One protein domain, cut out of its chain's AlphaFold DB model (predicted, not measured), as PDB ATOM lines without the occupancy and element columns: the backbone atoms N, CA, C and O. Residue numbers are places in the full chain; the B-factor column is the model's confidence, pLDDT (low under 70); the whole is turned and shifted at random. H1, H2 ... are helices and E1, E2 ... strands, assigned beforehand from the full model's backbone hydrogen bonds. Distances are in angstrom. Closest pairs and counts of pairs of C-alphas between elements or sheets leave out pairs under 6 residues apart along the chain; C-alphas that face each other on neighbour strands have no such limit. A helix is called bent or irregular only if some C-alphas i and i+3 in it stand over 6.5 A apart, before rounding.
ATOM      1  N   ALA A   6     232.584 280.576 197.786       73.50
ATOM      2  CA  ALA A   6     231.194 280.194 197.540       73.50
ATOM      3  C   ALA A   6     231.080 278.851 196.794       73.50
ATOM      4  O   ALA A   6     230.223 278.036 197.128       73.50
ATOM      5  N   GLN A   7     231.980 278.586 195.841       72.06
ATOM      6  CA  GLN A   7     232.002 277.322 195.104       72.06
ATOM      7  C   GLN A   7     232.470 276.155 195.978       72.06
ATOM      8  O   GLN A   7     231.909 275.069 195.888       72.06
ATOM      9  N   ALA A   8     233.425 276.392 196.883       73.12
ATOM     10  CA  ALA A   8     233.854 275.387 197.856       73.12
ATOM     11  C   ALA A   8     232.719 274.989 198.820       73.12
ATOM     12  O   ALA A   8     232.512 273.806 199.077       73.12
ATOM     13  N   ARG A   9     231.932 275.961 199.307       79.00
ATOM     14  CA  ARG A   9     230.771 275.698 200.180       79.00
ATOM     15  C   ARG A   9     229.676 274.919 199.458       79.00
ATOM     16  O   ARG A   9     229.172 273.945 200.004       79.00
ATOM     17  N   LEU A  10     229.347 275.316 198.226       74.00
ATOM     18  CA  LEU A  10     228.366 274.612 197.398       74.00
ATOM     19  C   LEU A  10     228.780 273.155 197.153       74.00
ATOM     20  O   LEU A  10     227.955 272.255 197.268       74.00
ATOM     21  N   MET A  11     230.065 272.916 196.880       79.06
ATOM     22  CA  MET A  11     230.588 271.572 196.646       79.06
ATOM     23  C   MET A  11     230.490 270.695 197.901       79.06
ATOM     24  O   MET A  11     230.039 269.562 197.803       79.06
ATOM     25  N   VAL A  12     230.800 271.238 199.085       80.31
ATOM     26  CA  VAL A  12     230.627 270.527 200.365       80.31
ATOM     27  C   VAL A  12     229.162 270.164 200.610       80.31
ATOM     28  O   VAL A  12     228.882 269.028 200.979       80.31
ATOM     29  N   PHE A  13     228.217 271.077 200.357       80.19
ATOM     30  CA  PHE A  13     226.790 270.770 200.498       80.19
ATOM     31  C   PHE A  13     226.333 269.672 199.537       80.19
ATOM     32  O   PHE A  13     225.625 268.765 199.961       80.19
ATOM     33  N   VAL A  14     226.777 269.705 198.278       81.88
ATOM     34  CA  VAL A  14     226.471 268.657 197.292       81.88
ATOM     35  C   VAL A  14     227.060 267.314 197.722       81.88
ATOM     36  O   VAL A  14     226.367 266.303 197.682       81.88
ATOM     37  N   THR A  15     228.304 267.291 198.201       78.31
ATOM     38  CA  THR A  15     228.938 266.062 198.689       78.31
ATOM     39  C   THR A  15     228.223 265.505 199.919       78.31
ATOM     40  O   THR A  15     227.945 264.312 199.959       78.31
ATOM     41  N   VAL A  16     227.858 266.346 200.892       80.00
ATOM     42  CA  VAL A  16     227.087 265.922 202.073       80.00
ATOM     43  C   VAL A  16     225.716 265.388 201.660       80.00
ATOM     44  O   VAL A  16     225.304 264.342 202.151       80.00
ATOM     45  N   TYR A  17     225.039 266.045 200.716       78.50
ATOM     46  CA  TYR A  17     223.734 265.607 200.218       78.50
ATOM     47  C   TYR A  17     223.813 264.254 199.496       78.50
ATOM     48  O   TYR A  17     222.953 263.403 199.690       78.50
ATOM     49  N   ILE A  18     224.874 264.018 198.718       79.00
ATOM     50  CA  ILE A  18     225.121 262.726 198.063       79.00
ATOM     51  C   ILE A  18     225.426 261.641 199.104       79.00
ATOM     52  O   ILE A  18     224.865 260.554 199.025       79.00
ATOM     53  N   VAL A  19     226.258 261.926 200.109       75.19
ATOM     54  CA  VAL A  19     226.600 260.952 201.161       75.19
ATOM     55  C   VAL A  19     225.371 260.581 202.001       75.19
ATOM     56  O   VAL A  19     225.131 259.397 202.233       75.19
ATOM     57  N   PHE A  20     224.550 261.557 202.396       67.75
ATOM     58  CA  PHE A  20     223.298 261.292 203.112       67.75
ATOM     59  C   PHE A  20     222.239 260.619 202.230       67.75
ATOM     60  O   PHE A  20     221.510 259.757 202.715       67.75
ATOM     61  N   GLY A  21     222.177 260.954 200.937       66.81
ATOM     62  CA  GLY A  21     221.270 260.314 199.983       66.81
ATOM     63  C   GLY A  21     221.617 258.846 199.708       66.81
ATOM     64  O   GLY A  21     220.721 258.025 199.551       66.81
ATOM     65  N   VAL A  22     222.904 258.485 199.702       64.62
ATOM     66  CA  VAL A  22     223.351 257.096 199.494       64.62
ATOM     67  C   VAL A  22     223.193 256.242 200.758       64.62
ATOM     68  O   VAL A  22     222.844 255.069 200.647       64.62
ATOM     69  N   ALA A  23     223.350 256.810 201.956       63.12
ATOM     70  CA  ALA A  23     223.232 256.068 203.218       63.12
ATOM     71  C   ALA A  23     221.790 255.664 203.604       63.12
ATOM     72  O   ALA A  23     221.610 254.832 204.487       63.12
ATOM     73  N   MET A  24     220.774 256.241 202.955       60.00
ATOM     74  CA  MET A  24     219.347 256.055 203.273       60.00
ATOM     75  C   MET A  24     218.632 255.051 202.356       60.00
ATOM     76  O   MET A  24     217.402 254.995 202.348       60.00
ATOM     77  N   HIS A  25     219.363 254.261 201.566       56.62
ATOM     78  CA  HIS A  25     218.719 253.196 200.806       56.62
ATOM     79  C   HIS A  25     218.231 252.139 201.800       56.62
ATOM     80  O   HIS A  25     219.059 251.631 202.563       56.62
ATOM     81  N   PRO A  26     216.929 251.790 201.816       60.16
ATOM     82  CA  PRO A  26     216.506 250.600 202.523       60.16
ATOM     83  C   PRO A  26     217.338 249.464 201.940       60.16
ATOM     84  O   PRO A  26     217.283 249.188 200.739       60.16
ATOM     85  N   VAL A  27     218.176 248.858 202.779       56.50
ATOM     86  CA  VAL A  27     218.772 247.574 202.452       56.50
ATOM     87  C   VAL A  27     217.565 246.696 202.172       56.50
ATOM     88  O   VAL A  27     216.760 246.468 203.074       56.50
ATOM     89  N   ALA A  28     217.381 246.289 200.916       56.00
ATOM     90  CA  ALA A  28     216.453 245.229 200.569       56.00
ATOM     91  C   ALA A  28     217.016 243.959 201.213       56.00
ATOM     92  O   ALA A  28     217.682 243.150 200.574       56.00
ATOM     93  N   ALA A  29     216.875 243.862 202.532       52.03
ATOM     94  CA  ALA A  29     217.117 242.656 203.276       52.03
ATOM     95  C   ALA A  29     216.172 241.644 202.651       52.03
ATOM     96  O   ALA A  29     214.969 241.901 202.631       52.03
ATOM     97  N   GLN A  30     216.761 240.610 202.041       62.41
ATOM     98  CA  GLN A  30     216.137 239.350 201.643       62.41
ATOM     99  C   GLN A  30     214.616 239.414 201.728       62.41
ATOM    100  O   GLN A  30     214.028 239.087 202.758       62.41
ATOM    101  N   GLN A  31     214.002 239.945 200.672       65.44
ATOM    102  CA  GLN A  31     212.555 239.936 200.554       65.44
ATOM    103  C   GLN A  31     212.160 238.463 200.570       65.44
ATOM    104  O   GLN A  31     212.387 237.776 199.579       65.44
ATOM    105  N   GLY A  32     211.665 237.992 201.720       81.81
ATOM    106  CA  GLY A  32     211.070 236.669 201.860       81.81
ATOM    107  C   GLY A  32     209.831 236.552 200.976       81.81
ATOM    108  O   GLY A  32     209.644 237.322 200.036       81.81
ATOM    109  N   ALA A  33     208.945 235.624 201.307       87.88
ATOM    110  CA  ALA A  33     207.625 235.475 200.705       87.88
ATOM    111  C   ALA A  33     206.940 236.840 200.443       87.88
ATOM    112  O   ALA A  33     206.525 237.514 201.397       87.88
ATOM    113  N   PRO A  34     206.853 237.300 199.178       84.94
ATOM    114  CA  PRO A  34     206.305 238.613 198.858       84.94
ATOM    115  C   PRO A  34     204.835 238.691 199.265       84.94
ATOM    116  O   PRO A  34     204.049 237.831 198.885       84.94
ATOM    117  N   ASN A  35     204.455 239.718 200.030       83.62
ATOM    118  CA  ASN A  35     203.114 239.845 200.629       83.62
ATOM    119  C   ASN A  35     202.701 238.639 201.499       83.62
ATOM    120  O   ASN A  35     201.516 238.425 201.727       83.62
ATOM    121  N   GLY A  36     203.669 237.848 201.973       83.94
ATOM    122  CA  GLY A  36     203.402 236.600 202.676       83.94
ATOM    123  C   GLY A  36     202.960 235.450 201.770       83.94
ATOM    124  O   GLY A  36     202.617 234.396 202.286       83.94
ATOM    125  N   GLU A  37     202.981 235.621 200.449       86.62
ATOM    126  CA  GLU A  37     202.652 234.573 199.485       86.62
ATOM    127  C   GLU A  37     203.870 233.703 199.166       86.62
ATOM    128  O   GLU A  37     205.005 234.181 199.152       86.62
ATOM    129  N   TRP A  38     203.634 232.430 198.833       90.19
ATOM    130  CA  TRP A  38     204.672 231.460 198.451       90.19
ATOM    131  C   TRP A  38     204.654 231.155 196.938       90.19
ATOM    132  O   TRP A  38     204.283 230.055 196.524       90.19
ATOM    133  N   PRO A  39     205.063 232.098 196.062       87.56
ATOM    134  CA  PRO A  39     205.106 231.864 194.617       87.56
ATOM    135  C   PRO A  39     206.235 230.906 194.199       87.56
ATOM    136  O   PRO A  39     206.243 230.404 193.076       87.56
ATOM    137  N   THR A  40     207.204 230.658 195.082       89.31
ATOM    138  CA  THR A  40     208.274 229.672 194.903       89.31
ATOM    139  C   THR A  40     208.280 228.699 196.081       89.31
ATOM    140  O   THR A  40     207.794 229.014 197.167       89.31
ATOM    141  N   TYR A  41     208.902 227.528 195.901       87.56
ATOM    142  CA  TYR A  41     208.999 226.502 196.952       87.56
ATOM    143  C   TYR A  41     209.570 227.028 198.284       87.56
ATOM    144  O   TYR A  41     209.222 226.538 199.354       87.56
ATOM    145  N   ALA A  42     210.462 228.017 198.233       90.12
ATOM    146  CA  ALA A  42     211.101 228.586 199.414       90.12
ATOM    147  C   ALA A  42     210.607 230.003 199.756       90.12
ATOM    148  O   ALA A  42     211.264 230.692 200.533       90.12
ATOM    149  N   GLY A  43     209.479 230.438 199.187       89.44
ATOM    150  CA  GLY A  43     208.894 231.767 199.388       89.44
ATOM    151  C   GLY A  43     209.505 232.841 198.486       89.44
ATOM    152  O   GLY A  43     208.782 233.640 197.902       89.44
ATOM    153  N   ASP A  44     210.824 232.814 198.293       89.69
ATOM    154  CA  ASP A  44     211.549 233.699 197.381       89.69
ATOM    155  C   ASP A  44     212.545 232.927 196.493       89.69
ATOM    156  O   ASP A  44     212.686 231.703 196.577       89.69
ATOM    157  N   LEU A  45     213.227 233.634 195.589       90.06
ATOM    158  CA  LEU A  45     214.278 233.049 194.743       90.06
ATOM    159  C   LEU A  45     215.603 232.841 195.492       90.06
ATOM    160  O   LEU A  45     216.476 232.124 195.007       90.06
ATOM    161  N   SER A  46     215.768 233.473 196.654       89.00
ATOM    162  CA  SER A  46     216.972 233.375 197.483       89.00
ATOM    163  C   SER A  46     216.958 232.167 198.424       89.00
ATOM    164  O   SER A  46     217.983 231.858 199.026       89.00
ATOM    165  N   GLY A  47     215.835 231.458 198.531       89.00
ATOM    166  CA  GLY A  47     215.708 230.269 199.354       89.00
ATOM    167  C   GLY A  47     215.526 230.549 200.845       89.00
ATOM    168  O   GLY A  47     215.855 229.677 201.645       89.00
ATOM    169  N   THR A  48     215.052 231.735 201.241       90.44
ATOM    170  CA  THR A  48     215.081 232.163 202.655       90.44
ATOM    171  C   THR A  48     214.098 231.413 203.541       90.44
ATOM    172  O   THR A  48     214.350 231.285 204.738       90.44
ATOM    173  N   LYS A  49     212.995 230.906 202.966       90.69
ATOM    174  CA  LYS A  49     211.889 230.270 203.703       90.69
ATOM    175  C   LYS A  49     211.293 231.192 204.778       90.69
ATOM    176  O   LYS A  49     210.819 230.716 205.804       90.69
ATOM    177  N   TYR A  50     211.338 232.502 204.543       90.62
ATOM    178  CA  TYR A  50     210.900 233.533 205.477       90.62
ATOM    179  C   TYR A  50     209.652 234.263 204.969       90.62
ATOM    180  O   TYR A  50     209.485 234.436 203.765       90.62
ATOM    181  N   SER A  51     208.809 234.740 205.888       91.06
ATOM    182  CA  SER A  51     207.719 235.685 205.623       91.06
ATOM    183  C   SER A  51     207.698 236.773 206.680       91.06
ATOM    184  O   SER A  51     207.975 236.510 207.847       91.06
ATOM    185  N   ALA A  52     207.341 237.982 206.253       92.12
ATOM    186  CA  ALA A  52     207.191 239.141 207.123       92.12
ATOM    187  C   ALA A  52     205.800 239.242 207.784       92.12
ATOM    188  O   ALA A  52     205.523 240.252 208.420       92.12
ATOM    189  N   LEU A  53     204.921 238.246 207.610       93.56
ATOM    190  CA  LEU A  53     203.627 238.198 208.300       93.56
ATOM    191  C   LEU A  53     203.817 237.989 209.808       93.56
ATOM    192  O   LEU A  53     204.607 237.137 210.217       93.56
ATOM    193  N   ASP A  54     203.058 238.732 210.609       94.31
ATOM    194  CA  ASP A  54     203.251 238.874 212.055       94.31
ATOM    195  C   ASP A  54     201.952 238.781 212.879       94.31
ATOM    196  O   ASP A  54     201.959 239.098 214.064       94.31
ATOM    197  N   GLN A  55     200.833 238.328 212.295       96.25
ATOM    198  CA  GLN A  55     199.603 238.087 213.066       96.25
ATOM    199  C   GLN A  55     199.760 236.911 214.038       96.25
ATOM    200  O   GLN A  55     199.160 236.915 215.111       96.25
ATOM    201  N   ILE A  56     200.550 235.905 213.652       97.44
ATOM    202  CA  ILE A  56     200.916 234.763 214.490       97.44
ATOM    203  C   ILE A  56     202.332 234.985 215.016       97.44
ATOM    204  O   ILE A  56     203.283 235.095 214.239       97.44
ATOM    205  N   ASP A  57     202.478 234.988 216.335       97.31
ATOM    206  CA  ASP A  57     203.748 235.185 217.017       97.31
ATOM    207  C   ASP A  57     203.864 234.311 218.280       97.31
ATOM    208  O   ASP A  57     203.000 233.498 218.601       97.31
ATOM    209  N   ALA A  58     204.970 234.459 219.010       97.69
ATOM    210  CA  ALA A  58     205.258 233.654 220.197       97.69
ATOM    211  C   ALA A  58     204.256 233.832 221.354       97.69
ATOM    212  O   ALA A  58     204.283 233.047 222.297       97.69
ATOM    213  N   THR A  59     203.418 234.867 221.325       98.38
ATOM    214  CA  THR A  59     202.434 235.165 222.372       98.38
ATOM    215  C   THR A  59     201.080 234.510 222.131       98.38
ATOM    216  O   THR A  59     200.330 234.358 223.090       98.38
ATOM    217  N   ASN A  60     200.781 234.111 220.889       98.12
ATOM    218  CA  ASN A  60     199.482 233.557 220.492       98.12
ATOM    219  C   ASN A  60     199.578 232.228 219.717       98.12
ATOM    220  O   ASN A  60     198.559 231.654 219.340       98.12
ATOM    221  N   PHE A  61     200.788 231.709 219.485       97.25
ATOM    222  CA  PHE A  61     200.999 230.452 218.760       97.25
ATOM    223  C   PHE A  61     200.257 229.256 219.380       97.25
ATOM    224  O   PHE A  61     199.807 228.365 218.662       97.25
ATOM    225  N   ASP A  62     200.111 229.244 220.704       98.06
ATOM    226  CA  ASP A  62     199.429 228.167 221.427       98.06
ATOM    227  C   ASP A  62     197.896 228.195 221.251       98.06
ATOM    228  O   ASP A  62     197.230 227.213 221.576       98.06
ATOM    229  N   ASP A  63     197.343 229.276 220.689       98.31
ATOM    230  CA  ASP A  63     195.905 229.449 220.447       98.31
ATOM    231  C   ASP A  63     195.472 228.987 219.043       98.31
ATOM    232  O   ASP A  63     194.305 229.118 218.673       98.31
ATOM    233  N   LEU A  64     196.396 228.478 218.221       98.31
ATOM    234  CA  LEU A  64     196.099 228.083 216.846       98.31
ATOM    235  C   LEU A  64     195.160 226.870 216.768       98.31
ATOM    236  O   LEU A  64     195.387 225.828 217.383       98.31
ATOM    237  N   GLU A  65     194.167 226.963 215.886       98.19
ATOM    238  CA  GLU A  65     193.224 225.889 215.585       98.19
ATOM    239  C   GLU A  65     193.338 225.431 214.126       98.19
ATOM    240  O   GLU A  65     193.827 226.150 213.252       98.19
ATOM    241  N   ILE A  66     192.857 224.216 213.835       97.56
ATOM    242  CA  ILE A  66     192.755 223.726 212.454       97.56
ATOM    243  C   ILE A  66     191.678 224.530 211.727       97.56
ATOM    244  O   ILE A  66     190.487 224.334 211.960       97.56
ATOM    245  N   ALA A  67     192.099 225.367 210.784       97.62
ATOM    246  CA  ALA A  67     191.186 226.128 209.944       97.62
ATOM    247  C   ALA A  67     190.623 225.277 208.799       97.62
ATOM    248  O   ALA A  67     189.442 225.368 208.463       97.62
ATOM    249  N   TRP A  68     191.462 224.431 208.200       97.12
ATOM    250  CA  TRP A  68     191.042 223.433 207.221       97.12
ATOM    251  C   TRP A  68     192.052 222.290 207.116       97.12
ATOM    252  O   TRP A  68     193.210 222.387 207.534       97.12
ATOM    253  N   ARG A  69     191.590 221.183 206.534       95.69
ATOM    254  CA  ARG A  69     192.389 219.988 206.269       95.69
ATOM    255  C   ARG A  69     192.055 219.429 204.897       95.69
ATOM    256  O   ARG A  69     190.885 219.324 204.537       95.69
ATOM    257  N   TRP A  70     193.086 219.013 204.175       94.31
ATOM    258  CA  TRP A  70     192.964 218.267 202.933       94.31
ATOM    259  C   TRP A  70     193.715 216.941 203.040       94.31
ATOM    260  O   TRP A  70     194.823 216.891 203.571       94.31
ATOM    261  N   LYS A  71     193.101 215.870 202.541       90.81
ATOM    262  CA  LYS A  71     193.707 214.538 202.454       90.81
ATOM    263  C   LYS A  71     194.159 214.293 201.026       90.81
ATOM    264  O   LYS A  71     193.389 214.565 200.105       90.81
ATOM    265  N   SER A  72     195.367 213.763 200.856       85.25
ATOM    266  CA  SER A  72     195.870 213.450 199.526       85.25
ATOM    267  C   SER A  72     195.046 212.361 198.860       85.25
ATOM    268  O   SER A  72     194.704 211.355 199.481       85.25
ATOM    269  N   ALA A  73     194.765 212.557 197.572       83.62
ATOM    270  CA  ALA A  73     194.167 211.533 196.721       83.62
ATOM    271  C   ALA A  73     195.105 210.328 196.528       83.62
ATOM    272  O   ALA A  73     194.647 209.241 196.193       83.62
ATOM    273  N   ASP A  74     196.400 210.511 196.794       74.31
ATOM    274  CA  ASP A  74     197.422 209.470 196.679       74.31
ATOM    275  C   ASP A  74     197.411 208.487 197.859       74.31
ATOM    276  O   ASP A  74     198.249 207.597 197.905       74.31
ATOM    277  N   GLY A  75     196.492 208.628 198.823       70.69
ATOM    278  CA  GLY A  75     196.393 207.719 199.971       70.69
ATOM    279  C   GLY A  75     196.158 206.250 199.601       70.69
ATOM    280  O   GLY A  75     196.535 205.367 200.362       70.69
ATOM    281  N   ASP A  76     195.584 205.994 198.423       69.19
ATOM    282  CA  ASP A  76     195.388 204.640 197.885       69.19
ATOM    283  C   ASP A  76     196.587 204.149 197.046       69.19
ATOM    284  O   ASP A  76     196.593 203.015 196.560       69.19
ATOM    285  N   LEU A  77     197.595 204.999 196.830       75.88
ATOM    286  CA  LEU A  77     198.810 204.659 196.100       75.88
ATOM    287  C   LEU A  77     199.887 204.211 197.089       75.88
ATOM    288  O   LEU A  77     200.269 204.951 197.992       75.88
ATOM    289  N   ASP A  78     200.421 203.009 196.879       72.50
ATOM    290  CA  ASP A  78     201.576 202.503 197.627       72.50
ATOM    291  C   ASP A  78     202.851 203.242 197.182       72.50
ATOM    292  O   ASP A  78     203.607 202.800 196.311       72.50
ATOM    293  N   LEU A  79     203.033 204.449 197.720       76.00
ATOM    294  CA  LEU A  79     204.217 205.264 197.515       76.00
ATOM    295  C   LEU A  79     205.259 204.911 198.576       76.00
ATOM    296  O   LEU A  79     205.047 205.080 199.774       76.00
ATOM    297  N   SER A  80     206.443 204.491 198.129       71.62
ATOM    298  CA  SER A  80     207.555 204.143 199.026       71.62
ATOM    299  C   SER A  80     208.126 205.338 199.802       71.62
ATOM    300  O   SER A  80     208.844 205.148 200.783       71.62
ATOM    301  N   ALA A  81     207.823 206.565 199.368       73.06
ATOM    302  CA  ALA A  81     208.215 207.801 200.027       73.06
ATOM    303  C   ALA A  81     206.984 208.493 200.627       73.06
ATOM    304  O   ALA A  81     206.027 208.794 199.916       73.06
ATOM    305  N   GLY A  82     207.032 208.786 201.930       74.62
ATOM    306  CA  GLY A  82     206.014 209.605 202.586       74.62
ATOM    307  C   GLY A  82     206.032 211.047 202.075       74.62
ATOM    308  O   GLY A  82     207.071 211.550 201.638       74.62
ATOM    309  N   ALA A  83     204.889 211.730 202.145       78.94
ATOM    310  CA  ALA A  83     204.824 213.139 201.777       78.94
ATOM    311  C   ALA A  83     205.681 213.990 202.721       78.94
ATOM    312  O   ALA A  83     205.582 213.893 203.945       78.94
ATOM    313  N   ILE A  84     206.508 214.845 202.128       79.50
ATOM    314  CA  ILE A  84     207.391 215.767 202.834       79.50
ATOM    315  C   ILE A  84     207.242 217.133 202.172       79.50
ATOM    316  O   ILE A  84     207.362 217.268 200.956       79.50
ATOM    317  N   GLY A  85     207.014 218.154 202.986       82.56
ATOM    318  CA  GLY A  85     206.938 219.543 202.558       82.56
ATOM    319  C   GLY A  85     207.445 220.441 203.673       82.56
ATOM    320  O   GLY A  85     207.295 220.119 204.852       82.56
ATOM    321  N   THR A  86     208.087 221.553 203.318       84.88
ATOM    322  CA  THR A  86     208.424 222.554 204.330       84.88
ATOM    323  C   THR A  86     207.156 223.260 204.791       84.88
ATOM    324  O   THR A  86     206.312 223.555 203.943       84.88
ATOM    325  N   PRO A  87     207.036 223.580 206.090       88.81
ATOM    326  CA  PRO A  87     206.026 224.513 206.563       88.81
ATOM    327  C   PRO A  87     206.034 225.807 205.745       88.81
ATOM    328  O   PRO A  87     207.100 226.296 205.361       88.81
ATOM    329  N   MET A  88     204.851 226.353 205.489       92.88
ATOM    330  CA  MET A  88     204.658 227.626 204.790       92.88
ATOM    331  C   MET A  88     203.623 228.443 205.555       92.88
ATOM    332  O   MET A  88     202.714 227.871 206.147       92.88
ATOM    333  N   THR A  89     203.731 229.766 205.538       93.31
ATOM    334  CA  THR A  89     202.644 230.641 206.004       93.31
ATOM    335  C   THR A  89     202.022 231.356 204.807       93.31
ATOM    336  O   THR A  89     202.616 231.361 203.742       93.31
ATOM    337  N   TYR A  90     200.796 231.858 204.903       93.50
ATOM    338  CA  TYR A  90     200.178 232.656 203.837       93.50
ATOM    339  C   TYR A  90     199.055 233.519 204.400       93.50
ATOM    340  O   TYR A  90     198.584 233.273 205.514       93.50
ATOM    341  N   MET A  91     198.625 234.517 203.627       94.44
ATOM    342  CA  MET A  91     197.449 235.326 203.937       94.44
ATOM    343  C   MET A  91     196.262 234.911 203.082       94.44
ATOM    344  O   MET A  91     196.373 234.736 201.874       94.44
ATOM    345  N   HIS A  92     195.085 234.823 203.693       92.56
ATOM    346  CA  HIS A  92     193.832 234.715 202.956       92.56
ATOM    347  C   HIS A  92     192.733 235.475 203.697       92.56
ATOM    348  O   HIS A  92     192.571 235.304 204.903       92.56
ATOM    349  N   ASP A  93     192.019 236.359 202.995       92.94
ATOM    350  CA  ASP A  93     190.955 237.205 203.559       92.94
ATOM    351  C   ASP A  93     191.342 237.930 204.865       92.94
ATOM    352  O   ASP A  93     190.534 238.105 205.775       92.94
ATOM    353  N   GLY A  94     192.603 238.362 204.968       93.25
ATOM    354  CA  GLY A  94     193.107 239.096 206.130       93.25
ATOM    355  C   GLY A  94     193.471 238.240 207.347       93.25
ATOM    356  O   GLY A  94     193.883 238.821 208.347       93.25
ATOM    357  N   MET A  95     193.398 236.907 207.265       95.00
ATOM    358  CA  MET A  95     193.949 235.985 208.268       95.00
ATOM    359  C   MET A  95     195.270 235.380 207.805       95.00
ATOM    360  O   MET A  95     195.398 234.966 206.649       95.00
ATOM    361  N   GLN A  96     196.218 235.279 208.733       96.56
ATOM    362  CA  GLN A  96     197.431 234.493 208.559       96.56
ATOM    363  C   GLN A  96     197.171 233.015 208.859       96.56
ATOM    364  O   GLN A  96     196.545 232.663 209.857       96.56
ATOM    365  N   PHE A  97     197.720 232.151 208.010       97.19
ATOM    366  CA  PHE A  97     197.675 230.700 208.152       97.19
ATOM    367  C   PHE A  97     199.087 230.117 208.218       97.19
ATOM    368  O   PHE A  97     200.010 230.663 207.615       97.19
ATOM    369  N   ILE A  98     199.253 228.972 208.883       96.12
ATOM    370  CA  ILE A  98     200.444 228.111 208.811       96.12
ATOM    371  C   ILE A  98     200.023 226.767 208.216       96.12
ATOM    372  O   ILE A  98     199.230 226.046 208.814       96.12
ATOM    373  N   ALA A  99     200.551 226.420 207.045       95.25
ATOM    374  CA  ALA A  99     200.324 225.149 206.370       95.25
ATOM    375  C   ALA A  99     201.466 224.160 206.623       95.25
ATOM    376  O   ALA A  99     202.646 224.499 206.499       95.25
ATOM    377  N   LEU A 100     201.101 222.917 206.929       94.12
ATOM    378  CA  LEU A 100     202.009 221.823 207.254       94.12
ATOM    379  C   LEU A 100     201.629 220.571 206.464       94.12
ATOM    380  O   LEU A 100     200.466 220.165 206.449       94.12
ATOM    381  N   THR A 101     202.625 219.930 205.856       92.50
ATOM    382  CA  THR A 101     202.484 218.562 205.353       92.50
ATOM    383  C   THR A 101     202.634 217.593 206.517       92.50
ATOM    384  O   THR A 101     203.657 217.593 207.201       92.50
ATOM    385  N   VAL A 102     201.625 216.756 206.727       89.38
ATOM    386  CA  VAL A 102     201.636 215.705 207.743       89.38
ATOM    387  C   VAL A 102     201.711 214.359 207.037       89.38
ATOM    388  O   VAL A 102     200.833 214.001 206.252       89.38
ATOM    389  N   GLY A 103     202.791 213.626 207.300       83.88
ATOM    390  CA  GLY A 103     202.933 212.243 206.859       83.88
ATOM    391  C   GLY A 103     202.014 211.315 207.656       83.88
ATOM    392  O   GLY A 103     201.765 211.533 208.841       83.88
ATOM    393  N   GLY A 104     201.524 210.266 207.009       79.44
ATOM    394  CA  GLY A 104     200.626 209.268 207.581       79.44
ATOM    395  C   GLY A 104     200.311 208.198 206.541       79.44
ATOM    396  O   GLY A 104     200.865 208.243 205.445       79.44
ATOM    397  N   GLU A 105     199.422 207.260 206.877       79.25
ATOM    398  CA  GLU A 105     198.900 206.268 205.918       79.25
ATOM    399  C   GLU A 105     198.301 206.967 204.691       79.25
ATOM    400  O   GLU A 105     198.628 206.633 203.559       79.25
ATOM    401  N   VAL A 106     197.528 208.030 204.934       86.62
ATOM    402  CA  VAL A 106     197.149 209.009 203.915       86.62
ATOM    403  C   VAL A 106     197.817 210.338 204.256       86.62
ATOM    404  O   VAL A 106     197.518 210.902 205.313       86.62
ATOM    405  N   PRO A 107     198.708 210.861 203.398       89.75
ATOM    406  CA  PRO A 107     199.277 212.189 203.577       89.75
ATOM    407  C   PRO A 107     198.222 213.292 203.666       89.75
ATOM    408  O   PRO A 107     197.249 213.293 202.911       89.75
ATOM    409  N   GLU A 108     198.448 214.274 204.537       91.50
ATOM    410  CA  GLU A 108     197.535 215.403 204.728       91.50
ATOM    411  C   GLU A 108     198.249 216.751 204.585       91.50
ATOM    412  O   GLU A 108     199.433 216.902 204.894       91.50
ATOM    413  N   LEU A 109     197.487 217.756 204.156       93.50
ATOM    414  CA  LEU A 109     197.840 219.163 204.278       93.50
ATOM    415  C   LEU A 109     196.907 219.790 205.315       93.50
ATOM    416  O   LEU A 109     195.684 219.781 205.146       93.50
ATOM    417  N   ILE A 110     197.483 220.304 206.398       96.00
ATOM    418  CA  ILE A 110     196.747 220.953 207.486       96.00
ATOM    419  C   ILE A 110     197.119 222.428 207.499       96.00
ATOM    420  O   ILE A 110     198.306 222.750 207.490       96.00
ATOM    421  N   ALA A 111     196.118 223.307 207.553       97.31
ATOM    422  CA  ALA A 111     196.327 224.724 207.809       97.31
ATOM    423  C   ALA A 111     195.801 225.109 209.191       97.31
ATOM    424  O   ALA A 111     194.658 224.807 209.544       97.31
ATOM    425  N   LEU A 112     196.651 225.797 209.943       98.12
ATOM    426  CA  LEU A 112     196.370 226.348 211.258       98.12
ATOM    427  C   LEU A 112     196.178 227.861 211.155       98.12
ATOM    428  O   LEU A 112     196.878 228.502 210.371       98.12
ATOM    429  N   ALA A 113     195.267 228.425 211.939       98.25
ATOM    430  CA  ALA A 113     195.071 229.868 212.066       98.25
ATOM    431  C   ALA A 113     194.580 230.211 213.475       98.25
ATOM    432  O   ALA A 113     194.136 229.330 214.212       98.25
ATOM    433  N   LEU A 114     194.644 231.492 213.838       98.19
ATOM    434  CA  LEU A 114     193.980 231.973 215.046       98.19
ATOM    435  C   LEU A 114     192.453 231.834 214.893       98.19
ATOM    436  O   LEU A 114     191.934 231.999 213.780       98.19
TER     437      LEU A 114
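AT A GLANCE: This is residues 6 to 114 of the 116 residues of an uncharacterized protein of Acidobacteria bacterium (UniProt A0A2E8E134). The model looks like a head on a long shaft: the head holds a strongly twisted sheet of four antiparallel strands, and residues 6 to 29, with the helix H1 at their beginning, stick out of it. The short H2 lies beyond one end of E1, far from H1, and much of the rest of the head is chain with no named element. The printed part has 109 residues with two named helices and four named strands, in the order H1 E1 H2 E2 E3 E4; the sheet's order is E1, E4, E3, E2. The class is mixed, helices and strands, with 48 residues, under half, in named elements. The whole is extended, with a radius of gyration of the C-alphas of 22.9 A and spans of 83 by 32 by 22 A.

HOW THE PARTS SIT: In the sheet, E4, residues 108 to 113, and E3, residues 95 to 102, are the inner strands. They are antiparallel at 153 degrees and form a hairpin; N 98 and O 112 are within hydrogen-bond range at 2.8 A. The edge strand E1, residues 65 to 71, is antiparallel to E4 at 161 degrees, with N 67 and O 111 at 2.9 A. The other edge strand, E2, residues 88 to 92, forms a hairpin with E3, antiparallel at 142 degrees, with N 99 and O 88 at 2.8 A. E2, E3 and E4 make a meander, each strand the antiparallel neighbour of the one before. E1 and E2 are apart. H2, residues 73 to 76, is irregular, with C-alphas 73 and 76 7.1 A apart, and is not on the sheet. H1, residues 6 to 23, stands free and is apart from H2. In H1 every O i to N i+4 pair is within hydrogen-bond range; H2 is too short for such a pair, and its one O i to N i+3 pair is not within range.

IN THESE COORDINATES: E3 is the longest strand, 21.7 A from first to last C-alpha, E1 spans 17.4 A, E4 16.4 A and E2 13.1 A. H1 spans 26.0 A, from C-alpha 6 at (231.194, 280.194, 197.540) to C-alpha 23 at (223.232, 256.068, 203.218). E4 ends with C-alpha 113 at (195.071, 229.868, 212.066).

THE WHOLE: The two C-alphas farthest apart, those of Ala 6 and Asp 76, are 83.6 A apart. Without residues 6 to 29 the body has 85 residues and spans 39 by 31 by 22 A. The links from H1 to E1, 41 residues, and from H2 to E2, 11 residues, are long. The printed part has no cut. Its mean pLDDT is 84.9; residues 20 to 31 and residue 76 are under 70.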